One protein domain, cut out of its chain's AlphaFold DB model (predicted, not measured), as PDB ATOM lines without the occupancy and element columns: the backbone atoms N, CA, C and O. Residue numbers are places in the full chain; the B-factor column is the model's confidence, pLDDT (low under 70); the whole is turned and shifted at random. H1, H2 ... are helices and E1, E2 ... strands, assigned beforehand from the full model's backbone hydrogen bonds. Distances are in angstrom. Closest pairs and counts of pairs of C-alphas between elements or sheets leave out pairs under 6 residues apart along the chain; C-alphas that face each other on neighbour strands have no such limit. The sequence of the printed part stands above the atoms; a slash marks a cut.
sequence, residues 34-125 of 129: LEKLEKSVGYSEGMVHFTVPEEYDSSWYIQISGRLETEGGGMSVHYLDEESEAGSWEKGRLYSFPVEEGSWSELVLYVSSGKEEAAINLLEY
ATOM      1  N   LEU A  34     -18.753 -42.413  32.294       92.81
ATOM      2  CA  LEU A  34     -17.861 -43.467  32.789       92.81
ATOM      3  C   LEU A  34     -16.674 -43.692  31.841       92.81
ATOM      4  O   LEU A  34     -15.547 -43.828  32.299       92.81
ATOM      5  N   GLU A  35     -16.889 -43.636  30.526       92.69
ATOM      6  CA  GLU A  35     -15.799 -43.721  29.546       92.69
ATOM      7  C   GLU A  35     -14.844 -42.517  29.651       92.69
ATOM      8  O   GLU A  35     -13.640 -42.658  29.448       92.69
ATOM      9  N   LYS A  36     -15.352 -41.321  29.984       94.00
ATOM     10  CA  LYS A  36     -14.506 -40.146  30.264       94.00
ATOM     11  C   LYS A  36     -13.665 -40.341  31.521       94.00
ATOM     12  O   LYS A  36     -12.484 -40.007  31.492       94.00
ATOM     13  N   LEU A  37     -14.268 -40.872  32.587       96.44
ATOM     14  CA  LEU A  37     -13.571 -41.219  33.825       96.44
ATOM     15  C   LEU A  37     -12.447 -42.222  33.526       96.44
ATOM     16  O   LEU A  37     -11.293 -41.934  33.823       96.44
ATOM     17  N   GLU A  38     -12.756 -43.338  32.865       96.38
ATOM     18  CA  GLU A  38     -11.781 -44.376  32.513       96.38
ATOM     19  C   GLU A  38     -10.638 -43.830  31.652       96.38
ATOM     20  O   GLU A  38      -9.471 -43.999  31.988       96.38
ATOM     21  N   LYS A  39     -10.952 -43.069  30.597       96.12
ATOM     22  CA  LYS A  39      -9.939 -42.433  29.738       96.12
ATOM     23  C   LYS A  39      -9.071 -41.398  30.456       96.12
ATOM     24  O   LYS A  39      -8.034 -41.018  29.915       96.12
ATOM     25  N   SER A  40      -9.509 -40.896  31.609       97.75
ATOM     26  CA  SER A  40      -8.740 -39.950  32.421       97.75
ATOM     27  C   SER A  40      -7.784 -40.632  33.402       97.75
ATOM     28  O   SER A  40      -6.941 -39.943  33.982       97.75
ATOM     29  N   VAL A  41      -7.912 -41.951  33.594       98.44
ATOM     30  CA  VAL A  41      -7.019 -42.720  34.461       98.44
ATOM     31  C   VAL A  41      -5.619 -42.731  33.857       98.44
ATOM     32  O   VAL A  41      -5.426 -42.985  32.668       98.44
ATOM     33  N   GLY A  42      -4.626 -42.458  34.691       98.06
ATOM     34  CA  GLY A  42      -3.227 -42.573  34.322       98.06
ATOM     35  C   GLY A  42      -2.338 -42.797  35.531       98.06
ATOM     36  O   GLY A  42      -2.794 -42.810  36.676       98.06
ATOM     37  N   TYR A  43      -1.056 -42.998  35.244       97.62
ATOM     38  CA  TYR A  43      -0.020 -43.181  36.242       97.62
ATOM     39  C   TYR A  43       1.177 -42.298  35.911       97.62
ATOM     40  O   TYR A  43       1.725 -42.351  34.806       97.62
ATOM     41  N   SER A  44       1.603 -41.500  36.881       96.56
ATOM     42  CA  SER A  44       2.793 -40.662  36.772       96.56
ATOM     43  C   SER A  44       3.362 -40.390  38.154       96.56
ATOM     44  O   SER A  44       2.603 -40.239  39.107       96.56
ATOM     45  N   GLU A  45       4.688 -40.290  38.260       93.69
ATOM     46  CA  GLU A  45       5.367 -39.903  39.509       93.69
ATOM     47  C   GLU A  45       4.997 -40.779  40.726       93.69
ATOM     48  O   GLU A  45       4.910 -40.293  41.848       93.69
ATOM     49  N   GLY A  46       4.761 -42.080  40.515       92.75
ATOM     50  CA  GLY A  46       4.400 -42.999  41.602       92.75
ATOM     51  C   GLY A  46       2.919 -42.979  41.996       92.75
ATOM     52  O   GLY A  46       2.524 -43.687  42.921       92.75
ATOM     53  N   MET A  47       2.092 -42.181  41.317       97.44
ATOM     54  CA  MET A  47       0.688 -41.982  41.668       97.44
ATOM     55  C   MET A  47      -0.237 -42.422  40.545       97.44
ATOM     56  O   MET A  47      -0.000 -42.110  39.375       97.44
ATOM     57  N   VAL A  48      -1.336 -43.077  40.917       98.25
ATOM     58  CA  VAL A  48      -2.507 -43.189  40.043       98.25
ATOM     59  C   VAL A  48      -3.294 -41.893  40.151       98.25
ATOM     60  O   VAL A  48      -3.454 -41.344  41.242       98.25
ATOM     61  N   HIS A  49      -3.792 -41.406  39.021       98.50
ATOM     62  CA  HIS A  49      -4.623 -40.214  38.959       98.50
ATOM     63  C   HIS A  49      -5.812 -40.411  38.023       98.50
ATOM     64  O   HIS A  49      -5.719 -41.134  37.034       98.50
ATOM     65  N   PHE A  50      -6.924 -39.743  38.310       98.62
ATOM     66  CA  PHE A  50      -8.128 -39.739  37.480       98.62
ATOM     67  C   PHE A  50      -8.898 -38.428  37.660       98.62
ATOM     68  O   PHE A  50      -8.726 -37.719  38.650       98.62
ATOM     69  N   THR A  51      -9.743 -38.079  36.695       98.44
ATOM     70  CA  THR A  51     -10.570 -36.866  36.730       98.44
ATOM     71  C   THR A  51     -12.040 -37.232  36.826       98.44
ATOM     72  O   THR A  51     -12.567 -37.957  35.983       98.44
ATOM     73  N   VAL A  52     -12.725 -36.687  37.829       97.94
ATOM     74  CA  VAL A  52     -14.175 -36.840  37.969       97.94
ATOM     75  C   VAL A  52     -14.866 -36.103  36.808       97.94
ATOM     76  O   VAL A  52     -14.602 -34.917  36.605       97.94
ATOM     77  N   PRO A  53     -15.743 -36.753  36.020       95.75
ATOM     78  CA  PRO A  53     -16.388 -36.119  34.869       95.75
ATOM     79  C   PRO A  53     -17.253 -34.909  35.252       95.75
ATOM     80  O   PRO A  53     -17.845 -34.868  36.327       95.75
ATOM     81  N   GLU A  54     -17.421 -33.955  34.337       95.75
ATOM     82  CA  GLU A  54     -18.320 -32.796  34.524       95.75
ATOM     83  C   GLU A  54     -19.790 -33.204  34.741       95.75
ATOM     84  O   GLU A  54     -20.582 -32.520  35.401       95.75
ATOM     85  N   GLU A  55     -20.161 -34.355  34.182       94.00
ATOM     86  CA  GLU A  55     -21.470 -34.977  34.338       94.00
ATOM     87  C   GLU A  55     -21.696 -35.633  35.704       94.00
ATOM     88  O   GLU A  55     -22.826 -36.036  35.967       94.00
ATOM     89  N   TYR A  56     -20.671 -35.723  36.561       93.94
ATOM     90  CA  TYR A  56     -20.810 -36.241  37.921       93.94
ATOM     91  C   TYR A  56     -21.928 -35.516  38.673       93.94
ATOM     92  O   TYR A  56     -22.065 -34.292  38.593       93.94
ATOM     93  N   ASP A  57     -22.701 -36.260  39.447       92.88
ATOM     94  CA  ASP A  57     -23.606 -35.716  40.445       92.88
ATOM     95  C   ASP A  57     -23.545 -36.574  41.714       92.88
ATOM     96  O   ASP A  57     -22.983 -37.668  41.718       92.88
ATOM     97  N   SER A  58     -24.135 -36.081  42.799       91.50
ATOM     98  CA  SER A  58     -24.055 -36.718  44.116       91.50
ATOM     99  C   SER A  58     -24.783 -38.064  44.224       91.50
ATOM    100  O   SER A  58     -24.832 -38.629  45.310       91.50
ATOM    101  N   SER A  59     -25.415 -38.564  43.153       92.69
ATOM    102  CA  SER A  59     -25.963 -39.927  43.124       92.69
ATOM    103  C   SER A  59     -24.919 -40.984  42.775       92.69
ATOM    104  O   SER A  59     -25.182 -42.174  42.940       92.69
ATOM    105  N   TRP A  60     -23.748 -40.568  42.291       96.25
ATOM    106  CA  TRP A  60     -22.676 -41.486  41.952       96.25
ATOM    107  C   TRP A  60     -21.997 -42.029  43.207       96.25
ATOM    108  O   TRP A  60     -21.689 -41.285  44.137       96.25
ATOM    109  N   TYR A  61     -21.686 -43.318  43.173       97.38
ATOM    110  CA  TYR A  61     -20.805 -43.984  44.116       97.38
ATOM    111  C   TYR A  61     -19.474 -44.263  43.426       97.38
ATOM    112  O   TYR A  61     -19.456 -44.911  42.382       97.38
ATOM    113  N   ILE A  62     -18.378 -43.755  43.983       98.19
ATOM    114  CA  ILE A  62     -17.011 -44.003  43.516       98.19
ATOM    115  C   ILE A  62     -16.242 -44.561  44.708       98.19
ATOM    116  O   ILE A  62     -16.311 -43.984  45.789       98.19
ATOM    117  N   GLN A  63     -15.535 -45.669  44.508       98.25
ATOM    118  CA  GLN A  63     -14.684 -46.288  45.517       98.25
ATOM    119  C   GLN A  63     -13.396 -46.782  44.866       98.25
ATOM    120  O   GLN A  63     -13.426 -47.370  43.783       98.25
ATOM    121  N   ILE A  64     -12.275 -46.580  45.554       98.62
ATOM    122  CA  ILE A  64     -10.986 -47.129  45.156       98.62
ATOM    123  C   ILE A  64     -10.549 -48.120  46.222       98.62
ATOM    124  O   ILE A  64     -10.372 -47.761  47.387       98.62
ATOM    125  N   SER A  65     -10.374 -49.372  45.823       98.00
ATOM    126  CA  SER A  65      -9.950 -50.434  46.727       98.00
ATOM    127  C   SER A  65      -9.050 -51.439  46.024       98.00
ATOM    128  O   SER A  65      -9.047 -51.570  44.799       98.00
ATOM    129  N   GLY A  66      -8.246 -52.138  46.808       97.31
ATOM    130  CA  GLY A  66      -7.343 -53.158  46.310       97.31
ATOM    131  C   GLY A  66      -6.974 -54.171  47.376       97.31
ATOM    132  O   GLY A  66      -7.346 -54.055  48.549       97.31
ATOM    133  N   ARG A  67      -6.214 -55.174  46.947       97.31
ATOM    134  CA  ARG A  67      -5.719 -56.246  47.800       97.31
ATOM    135  C   ARG A  67      -4.230 -56.451  47.574       97.31
ATOM    136  O   ARG A  67      -3.805 -56.902  46.509       97.31
ATOM    137  N   LEU A  68      -3.457 -56.119  48.602       95.19
ATOM    138  CA  LEU A  68      -2.016 -56.317  48.646       95.19
ATOM    139  C   LEU A  68      -1.714 -57.681  49.266       95.19
ATOM    140  O   LEU A  68      -2.211 -58.003  50.343       95.19
ATOM    141  N   GLU A  69      -0.899 -58.491  48.607       95.69
ATOM    142  CA  GLU A  69      -0.472 -59.786  49.124       95.69
ATOM    143  C   GLU A  69       0.626 -59.611  50.179       95.69
ATOM    144  O   GLU A  69       1.633 -58.939  49.957       95.69
ATOM    145  N   THR A  70       0.441 -60.248  51.336       92.50
ATOM    146  CA  THR A  70       1.392 -60.260  52.456       92.50
ATOM    147  C   THR A  70       1.695 -61.699  52.876       92.50
ATOM    148  O   THR A  70       0.970 -62.632  52.524       92.50
ATOM    149  N   GLU A  71       2.741 -61.907  53.681       87.25
ATOM    150  CA  GLU A  71       3.126 -63.246  54.161       87.25
ATOM    151  C   GLU A  71       2.005 -63.968  54.939       87.25
ATOM    152  O   GLU A  71       1.960 -65.197  54.970       87.25
ATOM    153  N   GLY A  72       1.077 -63.214  55.544       86.50
ATOM    154  CA  GLY A  72      -0.074 -63.732  56.292       86.50
ATOM    155  C   GLY A  72      -1.379 -63.838  55.490       86.50
ATOM    156  O   GLY A  72      -2.420 -64.129  56.079       86.50
ATOM    157  N   GLY A  73      -1.343 -63.586  54.177       89.19
ATOM    158  CA  GLY A  73      -2.509 -63.469  53.292       89.19
ATOM    159  C   GLY A  73      -2.677 -62.055  52.723       89.19
ATOM    160  O   GLY A  73      -1.783 -61.225  52.832       89.19
ATOM    161  N   GLY A  74      -3.823 -61.758  52.111       92.19
ATOM    162  CA  GLY A  74      -4.066 -60.437  51.515       92.19
ATOM    163  C   GLY A  74      -4.586 -59.383  52.507       92.19
ATOM    164  O   GLY A  74      -5.490 -59.667  53.301       92.19
ATOM    165  N   MET A  75      -4.061 -58.165  52.409       94.56
ATOM    166  CA  MET A  75      -4.488 -56.958  53.119       94.56
ATOM    167  C   MET A  75      -5.350 -56.086  52.198       94.56
ATOM    168  O   MET A  75      -4.962 -55.821  51.063       94.56
ATOM    169  N   SER A  76      -6.519 -55.652  52.675       95.75
ATOM    170  CA  SER A  76      -7.354 -54.692  51.943       95.75
ATOM    171  C   SER A  76      -6.772 -53.291  52.079       95.75
ATOM    172  O   SER A  76      -6.472 -52.860  53.191       95.75
ATOM    173  N   VAL A  77      -6.650 -52.590  50.957       96.94
ATOM    174  CA  VAL A  77      -6.209 -51.195  50.891       96.94
ATOM    175  C   VAL A  77      -7.321 -50.377  50.254       96.94
ATOM    176  O   VAL A  77      -7.954 -50.828  49.299       96.94
ATOM    177  N   HIS A  78      -7.563 -49.186  50.787       97.56
ATOM    178  CA  HIS A  78      -8.577 -48.260  50.309       97.56
ATOM    179  C   HIS A  78      -7.960 -46.873  50.126       97.56
ATOM    180  O   HIS A  78      -7.097 -46.466  50.906       97.56
ATOM    181  N   TYR A  79      -8.384 -46.158  49.087       98.31
ATOM    182  CA  TYR A  79      -7.898 -44.815  48.783       98.31
ATOM    183  C   TYR A  79      -9.062 -43.843  48.656       98.31
ATOM    184  O   TYR A  79     -10.101 -44.190  48.097       98.31
ATOM    185  N   LEU A  80      -8.845 -42.604  49.114       97.94
ATOM    186  CA  LEU A  80      -9.848 -41.533  49.063       97.94
ATOM    187  C   LEU A  80     -11.164 -41.958  49.750       97.94
ATOM    188  O   LEU A  80     -12.257 -41.737  49.225       97.94
ATOM    189  N   ASP A  81     -11.054 -42.638  50.901       97.44
ATOM    190  CA  ASP A  81     -12.211 -43.132  51.662       97.44
ATOM    191  C   ASP A  81     -13.091 -41.980  52.150       97.44
ATOM    192  O   ASP A  81     -14.311 -42.077  52.066       97.44
ATOM    193  N   GLU A  82     -12.497 -40.863  52.583       97.19
ATOM    194  CA  GLU A  82     -13.261 -39.693  53.027       97.19
ATOM    195  C   GLU A  82     -14.167 -39.159  51.905       97.19
ATOM    196  O   GLU A  82     -15.351 -38.902  52.132       97.19
ATOM    197  N   GLU A  83     -13.650 -39.040  50.678       97.62
ATOM    198  CA  GLU A  83     -14.432 -38.624  49.512       97.62
ATOM    199  C   GLU A  83     -15.457 -39.675  49.077       97.62
ATOM    200  O   GLU A  83     -16.592 -39.331  48.723       97.62
ATOM    201  N   SER A  84     -15.069 -40.951  49.117       97.12
ATOM    202  CA  SER A  84     -15.918 -42.085  48.740       97.12
ATOM    203  C   SER A  84     -17.122 -42.223  49.676       97.12
ATOM    204  O   SER A  84     -18.258 -42.328  49.213       97.12
ATOM    205  N   GLU A  85     -16.897 -42.174  50.992       95.94
ATOM    206  CA  GLU A  85     -17.934 -42.296  52.022       95.94
ATOM    207  C   GLU A  85     -18.845 -41.068  52.074       95.94
ATOM    208  O   GLU A  85     -20.063 -41.202  52.220       95.94
ATOM    209  N   ALA A  86     -18.278 -39.866  51.941       95.50
ATOM    210  CA  ALA A  86     -19.053 -38.630  51.970       95.50
ATOM    211  C   ALA A  86     -19.776 -38.336  50.645       95.50
ATOM    212  O   ALA A  86     -20.660 -37.476  50.615       95.50
ATOM    213  N   GLY A  87     -19.392 -38.997  49.545       94.69
ATOM    214  CA  GLY A  87     -19.864 -38.663  48.201       94.69
ATOM    215  C   GLY A  87     -19.520 -37.221  47.815       94.69
ATOM    216  O   GLY A  87     -20.319 -36.543  47.172       94.69
ATOM    217  N   SER A  88     -18.364 -36.722  48.261       95.56
ATOM    218  CA  SER A  88     -17.975 -35.305  48.196       95.56
ATOM    219  C   SER A  88     -17.082 -34.965  46.997       95.56
ATOM    220  O   SER A  88     -16.320 -33.997  47.025       95.56
ATOM    221  N   TRP A  89     -17.181 -35.746  45.922       97.62
ATOM    222  CA  TRP A  89     -16.390 -35.548  44.712       97.62
ATOM    223  C   TRP A  89     -16.746 -34.241  43.994       97.62
ATOM    224  O   TRP A  89     -17.907 -33.831  43.918       97.62
ATOM    225  N   GLU A  90     -15.740 -33.599  43.406       97.44
ATOM    226  CA  GLU A  90     -15.918 -32.367  42.638       97.44
ATOM    227  C   GLU A  90     -15.845 -32.623  41.128       97.44
ATOM    228  O   GLU A  90     -14.913 -33.251  40.629       97.44
ATOM    229  N   LYS A  91     -16.813 -32.079  40.385       97.25
ATOM    230  CA  LYS A  91     -16.849 -32.118  38.914       97.25
ATOM    231  C   LYS A  91     -15.565 -31.535  38.314       97.25
ATOM    232  O   LYS A  91     -15.133 -30.456  38.712       97.25
ATOM    233  N   GLY A  92     -14.977 -32.237  37.349       97.50
ATOM    234  CA  GLY A  92     -13.780 -31.803  36.623       97.50
ATOM    235  C   GLY A  92     -12.488 -31.825  37.446       97.50
ATOM    236  O   GLY A  92     -11.431 -31.461  36.926       97.50
ATOM    237  N   ARG A  93     -12.534 -32.242  38.718       98.44
ATOM    238  CA  ARG A  93     -11.363 -32.253  39.595       98.44
ATOM    239  C   ARG A  93     -10.510 -33.499  39.357       98.44
ATOM    240  O   ARG A  93     -11.026 -34.613  39.260       98.44
ATOM    241  N   LEU A  94      -9.196 -33.283  39.282       98.44
ATOM    242  CA  LEU A  94      -8.181 -34.335  39.279       98.44
ATOM    243  C   LEU A  94      -7.949 -34.814  40.717       98.44
ATOM    244  O   LEU A  94      -7.658 -34.002  41.600       98.44
ATOM    245  N   TYR A  95      -8.044 -36.121  40.924       98.62
ATOM    246  CA  TYR A  95      -7.682 -36.803  42.159       98.62
ATOM    247  C   TYR A  95      -6.508 -37.734  41.894       98.62
ATOM    248  O   TYR A  95      -6.423 -38.338  40.823       98.62
ATOM    249  N   SER A  96      -5.623 -37.851  42.879       98.38
ATOM    250  CA  SER A  96      -4.431 -38.691  42.798       98.38
ATOM    251  C   SER A  96      -4.157 -39.349  44.141       98.38
ATOM    252  O   SER A  96      -4.418 -38.749  45.185       98.38
ATOM    253  N   PHE A  97      -3.589 -40.550  44.120       98.06
ATOM    254  CA  PHE A  97      -3.140 -41.248  45.321       98.06
ATOM    255  C   PHE A  97      -1.872 -42.070  45.036       98.06
ATOM    256  O   PHE A  97      -1.697 -42.568  43.916       98.06
ATOM    257  N   PRO A  98      -0.961 -42.197  46.019       96.38
ATOM    258  CA  PRO A  98       0.218 -43.040  45.883       96.38
ATOM    259  C   PRO A  98      -0.189 -44.512  45.949       96.38
ATOM    260  O   PRO A  98      -0.963 -44.902  46.822       96.38
ATOM    261  N   VAL A  99       0.353 -45.333  45.054       92.94
ATOM    262  CA  VAL A  99       0.155 -46.786  45.126       92.94
ATOM    263  C   VAL A  99       1.247 -47.387  45.999       92.94
ATOM    264  O   VAL A  99       2.424 -47.096  45.797       92.94
ATOM    265  N   GLU A 100       0.860 -48.208  46.975       90.62
ATOM    266  CA  GLU A 100       1.825 -48.915  47.819       90.62
ATOM    267  C   GLU A 100       2.657 -49.905  46.990       90.62
ATOM    268  O   GLU A 100       2.145 -50.599  46.103       90.62
ATOM    269  N   GLU A 101       3.953 -49.982  47.288       88.81
ATOM    270  CA  GLU A 101       4.834 -50.986  46.698       88.81
ATOM    271  C   GLU A 101       4.437 -52.387  47.181       88.81
ATOM    272  O   GLU A 101       4.214 -52.616  48.371       88.81
ATOM    273  N   GLY A 102       4.390 -53.346  46.257       90.19
ATOM    274  CA  GLY A 102       4.194 -54.754  46.586       90.19
ATOM    275  C   GLY A 102       3.410 -55.525  45.532       90.19
ATOM    276  O   GLY A 102       3.152 -55.051  44.426       90.19
ATOM    277  N   SER A 103       3.062 -56.765  45.875       93.31
ATOM    278  CA  SER A 103       2.332 -57.662  44.982       93.31
ATOM    279  C   SER A 103       0.833 -57.457  45.152       93.31
ATOM    280  O   SER A 103       0.271 -57.829  46.176       93.31
ATOM    281  N   TRP A 104       0.175 -56.916  44.135       95.19
ATOM    282  CA  TRP A 104      -1.269 -56.696  44.133       95.19
ATOM    283  C   TRP A 104      -1.999 -57.852  43.450       95.19
ATOM    284  O   TRP A 104      -1.636 -58.239  42.338       95.19
ATOM    285  N   SER A 105      -3.048 -58.383  44.081       95.19
ATOM    286  CA  SER A 105      -3.992 -59.283  43.402       95.19
ATOM    287  C   SER A 105      -5.115 -58.519  42.703       95.19
ATOM    288  O   SER A 105      -5.590 -58.961  41.657       95.19
ATOM    289  N   GLU A 106      -5.490 -57.349  43.225       96.25
ATOM    290  CA  GLU A 106      -6.420 -56.417  42.585       96.25
ATOM    291  C   GLU A 106      -6.159 -54.972  43.031       96.25
ATOM    292  O   GLU A 106      -5.753 -54.729  44.167       96.25
ATOM    293  N   LEU A 107      -6.423 -54.013  42.145       98.00
ATOM    294  CA  LEU A 107      -6.559 -52.593  42.466       98.00
ATOM    295  C   LEU A 107      -7.577 -52.004  41.490       98.00
ATOM    296  O   LEU A 107      -7.364 -52.028  40.275       98.00
ATOM    297  N   VAL A 108      -8.702 -51.525  42.010       98.56
ATOM    298  CA  VAL A 108      -9.899 -51.223  41.225       98.56
ATOM    299  C   VAL A 108     -10.448 -49.854  41.605       98.56
ATOM    300  O   VAL A 108     -10.590 -49.535  42.783       98.56
ATOM    301  N   LEU A 109     -10.809 -49.066  40.592       98.69
ATOM    302  CA  LEU A 109     -11.729 -47.940  40.738       98.69
ATOM    303  C   LEU A 109     -13.114 -48.434  40.327       98.69
ATOM    304  O   LEU A 109     -13.384 -48.651  39.142       98.69
ATOM    305  N   TYR A 110     -13.984 -48.634  41.310       98.31
ATOM    306  CA  TYR A 110     -15.383 -48.952  41.077       98.31
ATOM    307  C   TYR A 110     -16.210 -47.670  41.029       98.31
ATOM    308  O   TYR A 110     -16.070 -46.793  41.880       98.31
ATOM    309  N   VAL A 111     -17.090 -47.570  40.037       97.94
ATOM    310  CA  VAL A 111     -18.033 -46.464  39.894       97.94
ATOM    311  C   VAL A 111     -19.421 -46.993  39.560       97.94
ATOM    312  O   VAL A 111     -19.578 -47.820  38.665       97.94
ATOM    313  N   SER A 112     -20.442 -46.471  40.235       95.94
ATOM    314  CA  SER A 112     -21.851 -46.634  39.879       95.94
ATOM    315  C   SER A 112     -22.499 -45.259  39.785       95.94
ATOM    316  O   SER A 112     -22.502 -44.494  40.742       95.94
ATOM    317  N   SER A 113     -23.057 -44.929  38.622       91.00
ATOM    318  CA  SER A 113     -23.788 -43.671  38.377       91.00
ATOM    319  C   SER A 113     -25.297 -43.796  38.627       91.00
ATOM    320  O   SER A 113     -26.080 -42.933  38.228       91.00
ATOM    321  N   GLY A 114     -25.743 -44.946  39.148       88.06
ATOM    322  CA  GLY A 114     -27.153 -45.344  39.220       88.06
ATOM    323  C   GLY A 114     -27.777 -45.769  37.879       88.06
ATOM    324  O   GLY A 114     -28.861 -46.350  37.870       88.06
ATOM    325  N   LYS A 115     -27.117 -45.501  36.743       86.69
ATOM    326  CA  LYS A 115     -27.538 -45.946  35.395       86.69
ATOM    327  C   LYS A 115     -26.586 -46.968  34.792       86.69
ATOM    328  O   LYS A 115     -27.019 -47.893  34.113       86.69
ATOM    329  N   GLU A 116     -25.300 -46.748  35.013       89.12
ATOM    330  CA  GLU A 116     -24.191 -47.544  34.503       89.12
ATOM    331  C   GLU A 116     -23.192 -47.765  35.634       89.12
ATOM    332  O   GLU A 116     -23.040 -46.896  36.502       89.12
ATOM    333  N   GLU A 117     -22.501 -48.900  35.580       94.62
ATOM    334  CA  GLU A 117     -21.448 -49.267  36.518       94.62
ATOM    335  C   GLU A 117     -20.202 -49.710  35.757       94.62
ATOM    336  O   GLU A 117     -20.305 -50.303  34.681       94.62
ATOM    337  N   ALA A 118     -19.033 -49.437  36.329       95.50
ATOM    338  CA  ALA A 118     -17.757 -49.909  35.819       95.50
ATOM    339  C   ALA A 118     -16.814 -50.265  36.972       95.50
ATOM    340  O   ALA A 118     -16.828 -49.632  38.026       95.50
ATOM    341  N   ALA A 119     -15.976 -51.270  36.737       97.62
ATOM    342  CA  ALA A 119     -14.848 -51.629  37.582       97.62
ATOM    343  C   ALA A 119     -13.582 -51.483  36.735       97.62
ATOM    344  O   ALA A 119     -13.307 -52.319  35.874       97.62
ATOM    345  N   ILE A 120     -12.857 -50.385  36.929       98.25
ATOM    346  CA  ILE A 120     -11.663 -50.067  36.150       98.25
ATOM    347  C   ILE A 120     -10.460 -50.701  36.844       98.25
ATOM    348  O   ILE A 120     -10.160 -50.370  37.991       98.25
ATOM    349  N   ASN A 121      -9.773 -51.608  36.149       98.06
ATOM    350  CA  ASN A 121      -8.570 -52.266  36.650       98.06
ATOM    351  C   ASN A 121      -7.376 -51.303  36.606       98.06
ATOM    352  O   ASN A 121      -6.770 -51.082  35.559       98.06
ATOM    353  N   LEU A 122      -7.023 -50.728  37.752       98.31
ATOM    354  CA  LEU A 122      -5.968 -49.724  37.845       98.31
ATOM    355  C   LEU A 122      -4.568 -50.319  37.668       98.31
ATOM    356  O   LEU A 122      -3.654 -49.606  37.256       98.31
ATOM    357  N   LEU A 123      -4.398 -51.628  37.894       96.75
ATOM    358  CA  LEU A 123      -3.121 -52.315  37.666       96.75
ATOM    359  C   LEU A 123      -2.681 -52.282  36.194       96.75
ATOM    360  O   LEU A 123      -1.501 -52.460  35.910       96.75
ATOM    361  N   GLU A 124      -3.595 -52.045  35.249       96.56
ATOM    362  CA  GLU A 124      -3.259 -51.923  33.821       96.56
ATOM    363  C   GLU A 124      -2.524 -50.623  33.482       96.56
ATOM    364  O   GLU A 124      -1.841 -50.552  32.461       96.56
ATOM    365  N   TYR A 125      -2.637 -49.612  34.344       96.25
ATOM    366  CA  TYR A 125      -2.032 -48.295  34.152       96.25
ATOM    367  C   TYR A 125      -0.673 -48.175  34.844       96.25
ATOM    368  O   TYR A 125       0.096 -47.267  34.534       96.25
TER     369      TYR A 125
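This is residues 34 to 125 of the 129 residues of an uncharacterized protein of Eisenbergiella tayi (UniProt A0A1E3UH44). Two antiparallel sheets are partly face to face, as a small, uneven sandwich: four strands, E4, E3, E6 and E7, make the larger layer and three short ones, E1, E2 and E5, the smaller. The short helix H1 lies over E7 and grazes the smaller sheet, while H2 is beside E3 of the larger one; the turn of the hairpin E3 and E4 makes one end of the long axis. The printed part has 92 residues, with two named helices and seven named strands in the order H1 E1 E2 E3 E4 H2 E5 E6 E7. The sheets have the orders E4 - E3 - E6 - E7 and E1 - E2 - E5, and the class is mixed, helices and strands. The whole is compact, with a radius of gyration of the C-alphas of 13.2 A, yet elongated in outline, spanning 42 by 25 by 21 A.

H1, residues 34 to 40, is joined by a tight link to E1, residues 42 to 44, which forms a hairpin with E2, residues 47 to 51. E1 and E2 are antiparallel, with N 42 and O 49 2.9 A apart, within hydrogen-bond range. E2 is the inner strand of its sheet, and its other antiparallel neighbour is E5, residues 94 to 98, with N 50 and O 95 at 2.9 A. H1 only grazes this sheet, with its residues 36 to 40; its closest C-alphas to E2 are those of Ser 40 and Phe 50, 5.1 A apart. E3, residues 61 to 70, forms a hairpin with E4, residues 73 to 79, where N 68 and O 75 are 2.9 A apart. E3 is also antiparallel to E6, residues 104 to 112, at 172 degrees between directions, with N 63 and O 110 at 2.9 A. E6 and E7, residues 117 to 121, form a third hairpin, with N 111 and O 118 at 2.9 A. This sheet is twisted, with C-alphas up to 5.0 A off its best plane, and its edge strands are E4 and E7. H1 is on it at a height over the sheet of 9.8 A, over E7 and along the strands at 17 degrees to E7 on the local plane; it is only just not over E6, on which 2 of its C-alphas fall. The closest C-alphas of H1 and E7 are those of Glu 38 and Ile 120, 6.8 A apart. H2, residues 81 to 86, stands at the sheet's level, with a height of 3.3 A over a local plane that only just rests on enough of the sheet, 6 C-alphas; its closest C-alphas to E3 are those of Ser 84 and Gln 63, 5.4 A apart. Between the two sheets, E4 and E5 come closest at the C-alphas of Tyr 79 and Phe 97, 6.9 A apart, while E2 and E6 are apart. In H1 and H2 every O i to N i+4 pair is within hydrogen-bond range.

H1 begins at C-alpha 34, (-17.861, -43.467, 32.789), and is 9.8 A long from first to last C-alpha. E1 is 6.8 A long and E2 13.3 A. E3, the longest strand by residues, runs 28.8 A to C-alpha 70 at (1.392, -60.260, 52.456), and E4 returns over 19.9 A. H2 measures 8.2 A, E5 13.8 A and E6 23.3 A. E7 is 13.2 A long and ends at C-alpha 121, (-8.570, -52.266, 36.650).

The two C-alphas farthest apart are those of Glu 55 and Glu 71, at 42.4 A. The printed part has no cut, and no link is long; those from E2 to E3, with 9 residues, and from H2 to E5, with 7, are short, and the others are tight. The mean pLDDT of the printed part is 95.6, and no printed residue is under 70.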